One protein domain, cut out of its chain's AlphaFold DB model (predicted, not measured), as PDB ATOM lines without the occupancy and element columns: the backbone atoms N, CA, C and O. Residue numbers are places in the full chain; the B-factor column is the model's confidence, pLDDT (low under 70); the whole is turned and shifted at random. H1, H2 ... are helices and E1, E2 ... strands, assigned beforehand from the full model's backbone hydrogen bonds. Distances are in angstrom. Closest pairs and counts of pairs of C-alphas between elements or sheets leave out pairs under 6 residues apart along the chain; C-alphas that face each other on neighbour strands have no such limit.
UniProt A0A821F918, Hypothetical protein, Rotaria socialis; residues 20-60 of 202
ATOM      1  N   LYS A  20      71.977 212.580  26.838       69.69
ATOM      2  CA  LYS A  20      73.168 213.366  26.498       69.69
ATOM      3  C   LYS A  20      72.907 214.847  26.704       69.69
ATOM      4  O   LYS A  20      71.884 215.371  26.267       69.69
ATOM      5  N   GLU A  21      73.850 215.534  27.336       79.06
ATOM      6  CA  GLU A  21      73.776 216.986  27.428       79.06
ATOM      7  C   GLU A  21      73.903 217.603  26.034       79.06
ATOM      8  O   GLU A  21      74.831 217.313  25.275       79.06
ATOM      9  N   THR A  22      72.948 218.460  25.695       87.50
ATOM     10  CA  THR A  22      73.064 219.342  24.539       87.50
ATOM     11  C   THR A  22      74.067 220.445  24.856       87.50
ATOM     12  O   THR A  22      74.319 220.764  26.019       87.50
ATOM     13  N   THR A  23      74.598 221.092  23.825       91.00
ATOM     14  CA  THR A  23      75.467 222.267  23.976       91.00
ATOM     15  C   THR A  23      74.830 223.360  24.843       91.00
ATOM     16  O   THR A  23      75.516 223.961  25.673       91.00
ATOM     17  N   LEU A  24      73.514 223.569  24.716       89.75
ATOM     18  CA  LEU A  24      72.755 224.555  25.487       89.75
ATOM     19  C   LEU A  24      72.528 224.126  26.945       89.75
ATOM     20  O   LEU A  24      72.761 224.913  27.861       89.75
ATOM     21  N   THR A  25      72.128 222.876  27.192       90.62
ATOM     22  CA  THR A  25      71.924 222.390  28.570       90.62
ATOM     23  C   THR A  25      73.235 222.298  29.350       90.62
ATOM     24  O   THR A  25      73.273 222.655  30.530       90.62
ATOM     25  N   ALA A  26      74.332 221.935  28.686       91.88
ATOM     26  CA  ALA A  26      75.672 221.990  29.260       91.88
ATOM     27  C   ALA A  26      76.149 223.428  29.515       91.88
ATOM     28  O   ALA A  26      76.874 223.678  30.479       91.88
ATOM     29  N   TRP A  27      75.743 224.397  28.685       91.94
ATOM     30  CA  TRP A  27      76.070 225.808  28.906       91.94
ATOM     31  C   TRP A  27      75.430 226.348  30.189       91.94
ATOM     32  O   TRP A  27      76.100 227.031  30.964       91.94
ATOM     33  N   PHE A  28      74.175 225.989  30.481       91.88
ATOM     34  CA  PHE A  28      73.558 226.335  31.766       91.88
ATOM     35  C   PHE A  28      74.350 225.756  32.947       91.88
ATOM     36  O   PHE A  28      74.640 226.467  33.910       91.88
ATOM     37  N   LYS A  29      74.793 224.495  32.850       91.25
ATOM     38  CA  LYS A  29      75.634 223.872  33.887       91.25
ATOM     39  C   LYS A  29      76.992 224.563  34.032       91.25
ATOM     40  O   LYS A  29      77.475 224.707  35.155       91.25
ATOM     41  N   LEU A  30      77.595 225.014  32.931       90.88
ATOM     42  CA  LEU A  30      78.834 225.795  32.944       90.88
ATOM     43  C   LEU A  30      78.646 227.146  33.661       90.88
ATOM     44  O   LEU A  30      79.463 227.497  34.511       90.88
ATOM     45  N   ASN A  31      77.542 227.856  33.405       89.62
ATOM     46  CA  ASN A  31      77.207 229.125  34.071       89.62
ATOM     47  C   ASN A  31      77.045 228.988  35.589       89.62
ATOM     48  O   ASN A  31      77.381 229.904  36.345       89.62
ATOM     49  N   CYS A  32      76.547 227.842  36.056       88.06
ATOM     50  CA  CYS A  32      76.454 227.563  37.486       88.06
ATOM     51  C   CYS A  32      77.839 227.408  38.131       88.06
ATOM     52  O   CYS A  32      78.036 227.875  39.250       88.06
ATOM     53  N   LYS A  33      78.791 226.783  37.428       87.31
ATOM     54  CA  LYS A  33      80.111 226.411  37.962       87.31
ATOM     55  C   LYS A  33      81.179 227.496  37.811       87.31
ATOM     56  O   LYS A  33      82.112 227.531  38.607       87.31
ATOM     57  N   THR A  34      81.076 228.358  36.802       86.81
ATOM     58  CA  THR A  34      82.128 229.324  36.460       86.81
ATOM     59  C   THR A  34      81.538 230.733  36.346       86.81
ATOM     60  O   THR A  34      80.943 231.052  35.319       86.81
ATOM     61  N   PRO A  35      81.698 231.599  37.369       88.44
ATOM     62  CA  PRO A  35      81.116 232.945  37.373       88.44
ATOM     63  C   PRO A  35      81.540 233.815  36.185       88.44
ATOM     64  O   PRO A  35      80.718 234.558  35.663       88.44
ATOM     65  N   GLU A  36      82.783 233.669  35.715       87.69
ATOM     66  CA  GLU A  36      83.307 234.355  34.523       87.69
ATOM     67  C   GLU A  36      82.472 234.067  33.271       87.69
ATOM     68  O   GLU A  36      82.331 234.927  32.419       87.69
ATOM     69  N   VAL A  37      81.872 232.878  33.158       88.00
ATOM     70  CA  VAL A  37      81.115 232.500  31.959       88.00
ATOM     71  C   VAL A  37      79.804 233.274  31.833       88.00
ATOM     72  O   VAL A  37      79.300 233.445  30.725       88.00
ATOM     73  N   ARG A  38      79.282 233.794  32.949       89.38
ATOM     74  CA  ARG A  38      78.015 234.537  33.000       89.38
ATOM     75  C   ARG A  38      78.072 235.876  32.267       89.38
ATOM     76  O   ARG A  38      77.028 236.482  32.053       89.38
ATOM     77  N   THR A  39      79.266 236.345  31.908       91.44
ATOM     78  CA  THR A  39      79.454 237.561  31.107       91.44
ATOM     79  C   THR A  39      79.357 237.301  29.602       91.44
ATOM     80  O   THR A  39      79.247 238.259  28.843       91.44
ATOM     81  N   TYR A  40      79.372 236.038  29.160       89.81
ATOM     82  CA  TYR A  40      79.279 235.665  27.748       89.81
ATOM     83  C   TYR A  40      77.857 235.231  27.381       89.81
ATOM     84  O   TYR A  40      77.218 234.457  28.103       89.81
ATOM     85  N   LEU A  41      77.375 235.655  26.211       92.50
ATOM     86  CA  LEU A  41      76.145 235.111  25.641       92.50
ATOM     87  C   LEU A  41      76.414 233.713  25.079       92.50
ATOM     88  O   LEU A  41      77.536 233.387  24.698       92.50
ATOM     89  N   TYR A  42      75.380 232.873  24.983       90.44
ATOM     90  CA  TYR A  42      75.527 231.493  24.501       90.44
ATOM     91  C   TYR A  42      76.249 231.390  23.142       90.44
ATOM     92  O   TYR A  42      77.061 230.488  22.944       90.44
ATOM     93  N   HIS A  43      76.005 232.332  22.225       90.44
ATOM     94  CA  HIS A  43      76.644 232.348  20.905       90.44
ATOM     95  C   HIS A  43      78.135 232.727  20.937       90.44
ATOM     96  O   HIS A  43      78.863 232.390  20.005       90.44
ATOM     97  N   ASP A  44      78.609 233.357  22.014       90.69
ATOM     98  CA  ASP A  44      80.018 233.718  22.204       90.69
ATOM     99  C   ASP A  44      80.831 232.568  22.805       90.69
ATOM    100  O   ASP A  44      82.044 232.480  22.620       90.69
ATOM    101  N   ILE A  45      80.171 231.635  23.492       91.81
ATOM    102  CA  ILE A  45      80.811 230.523  24.207       91.81
ATOM    103  C   ILE A  45      81.751 229.694  23.327       91.81
ATOM    104  O   ILE A  45      82.863 229.420  23.787       91.81
ATOM    105  N   PRO A  46      81.409 229.329  22.073       91.19
ATOM    106  CA  PRO A  46      82.320 228.581  21.208       91.19
ATOM    107  C   PRO A  46      83.648 229.302  20.922       91.19
ATOM    108  O   PRO A  46      84.628 228.651  20.554       91.19
ATOM    109  N   GLN A  47      83.725 230.626  21.097       89.06
ATOM    110  CA  GLN A  47      84.971 231.376  20.914       89.06
ATOM    111  C   GLN A  47      85.971 231.116  22.050       89.06
ATOM    112  O   GLN A  47      87.181 231.049  21.805       89.06
ATOM    113  N   TYR A  48      85.465 230.905  23.268       89.62
ATOM    114  CA  TYR A  48      86.248 230.782  24.504       89.62
ATOM    115  C   TYR A  48      86.304 229.357  25.058       89.62
ATOM    116  O   TYR A  48      87.204 229.031  25.830       89.62
ATOM    117  N   PHE A  49      85.374 228.492  24.660       91.94
ATOM    118  CA  PHE A  49      85.256 227.117  25.129       91.94
ATOM    119  C   PHE A  49      85.111 226.145  23.952       91.94
ATOM    120  O   PHE A  49      84.688 226.506  22.853       91.94
ATOM    121  N   VAL A  50      85.490 224.892  24.184       92.12
ATOM    122  CA  VAL A  50      85.316 223.767  23.261       92.12
ATOM    123  C   VAL A  50      84.361 222.776  23.914       92.12
ATOM    124  O   VAL A  50      84.568 222.391  25.065       92.12
ATOM    125  N   PHE A  51      83.312 222.388  23.191       92.81
ATOM    126  CA  PHE A  51      82.380 221.351  23.619       92.81
ATOM    127  C   PHE A  51      82.937 219.985  23.227       92.81
ATOM    128  O   PHE A  51      83.169 219.734  22.043       92.81
ATOM    129  N   ASP A  52      83.213 219.131  24.208       89.06
ATOM    130  CA  ASP A  52      83.792 217.813  23.955       89.06
ATOM    131  C   ASP A  52      82.730 216.731  23.693       89.06
ATOM    132  O   ASP A  52      81.523 216.934  23.845       89.06
ATOM    133  N   HIS A  53      83.182 215.543  23.287       87.62
ATOM    134  CA  HIS A  53      82.291 214.418  22.995       87.62
ATOM    135  C   HIS A  53      81.520 213.911  24.229       87.62
ATOM    136  O   HIS A  53      80.490 213.252  24.062       87.62
ATOM    137  N   ASN A  54      81.991 214.230  25.442       87.38
ATOM    138  CA  ASN A  54      81.345 213.887  26.711       87.38
ATOM    139  C   ASN A  54      80.225 214.867  27.079       87.38
ATOM    140  O   ASN A  54      79.569 214.688  28.100       87.38
ATOM    141  N   GLY A  55      79.998 215.896  26.258       88.50
ATOM    142  CA  GLY A  55      78.984 216.905  26.511       88.50
ATOM    143  C   GLY A  55      79.432 217.978  27.499       88.50
ATOM    144  O   GLY A  55      78.593 218.599  28.144       88.50
ATOM    145  N   ILE A  56      80.743 218.195  27.656       90.31
ATOM    146  CA  ILE A  56      81.298 219.136  28.629       90.31
ATOM    147  C   ILE A  56      81.989 220.287  27.898       90.31
ATOM    148  O   ILE A  56      82.811 220.090  27.002       90.31
ATOM    149  N   TRP A  57      81.696 221.515  28.326       92.75
ATOM    150  CA  TRP A  57      82.441 222.697  27.907       92.75
ATOM    151  C   TRP A  57      83.772 222.801  28.658       92.75
ATOM    152  O   TRP A  57      83.800 222.887  29.886       92.75
ATOM    153  N   LYS A  58      84.881 222.846  27.917       91.88
ATOM    154  CA  LYS A  58      86.239 223.061  28.444       91.88
ATOM    155  C   LYS A  58      86.798 224.376  27.924       91.88
ATOM    156  O   LYS A  58      86.564 224.717  26.767       91.88
ATOM    157  N   ARG A  59      87.538 225.122  28.756       90.00
ATOM    158  CA  ARG A  59      88.181 226.370  28.317       90.00
ATOM    159  C   ARG A  59      89.077 226.064  27.121       90.00
ATOM    160  O   ARG A  59      89.884 225.136  27.156       90.00
ATOM    161  N   ARG A  60      88.914 226.840  26.055       87.38
ATOM    162  CA  ARG A  60      89.729 226.733  24.854       87.38
ATOM    163  C   ARG A  60      91.147 227.153  25.214       87.38
ATOM    164  O   ARG A  60      91.406 228.323  25.478       87.38
TER     165      ARG A  60
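AT A GLANCE: This is residues 20 to 60 of the 202 residues of the protein "Hypothetical protein" of Rotaria socialis (UniProt A0A821F918). A small two-strand hairpin, E1 and E2, has the longest helix, H1, packed along one side of it. Beyond the last-residue end of H1 the short helix H2 turns off, and the chain folds back through residues 40 to 44 to a second short helix, H3, at the end of the hairpin where E1 begins and E2 ends. The printed part has 41 residues, with three named helices and two named strands in the order H1, H2, H3, E1, E2; the sheet E1 - E2 is antiparallel, and the class is mixed, helices and strands. The whole is compact, with a radius of gyration of the C-alphas of 9.1 A and spans of 25 by 18 by 15 A.

IN THESE COORDINATES: Strand E1 is residues 49 to 51, and its first C-alpha, of Phe 49, is at (85.256, 227.117, 25.129). Strand E2 is residues 57 to 59, and its last C-alpha, of Arg 59, is at (88.181, 226.370, 28.317). Helix H1 is residues 23 to 33, 15.3 A from first to last C-alpha, and begins with C-alpha 23 at (75.467, 222.267, 23.976). Helix H2 is residues 35 to 39, 8.0 A long, and H3 is residues 45 to 48, 5.5 A long.

HOW THE PARTS SIT: E1 and E2 form a hairpin of antiparallel neighbours, with 148 degrees between their directions. N 50 and O 58 are 2.8 A apart and N 58 and O 50 are 2.9 A apart, both within hydrogen-bond range. The closest C-alphas of H1 and E2, those of Leu 30 and Trp 57, are 6.9 A apart. The closest of H1 and E1, those of Thr 23 and Phe 51, are 7.0 A apart. The closest of H3 and E2, those of Tyr 48 and Arg 59, are 6.1 A apart. H1 and H2 only just touch, with 3 pairs of C-alphas within 8 A, and only at the corner by their link; the closest are those of Asn 31 and Arg 38, at 5.6 A. H1 and H3 are apart, but only just, with closest C-alphas at 8.2 A. H2 is apart from E1 and from E2. In H1 every O i to N i+4 pair is within hydrogen-bond range; in H2 it is 0 of 1, beside 2 of 2 O i to N i+3 pairs, and H3 is too short for an O i to N i+4 pair.

THE WHOLE: The C-alphas farthest apart, those of Lys 20 and Thr 39, are 25.4 A apart. The printed part runs from residue 20 to residue 60 without a cut. The links H1 to H2, H2 to H3, H3 to E1 and E1 to E2 are tight. The mean pLDDT of the printed part is 89.3, and residue 20 alone is under 70.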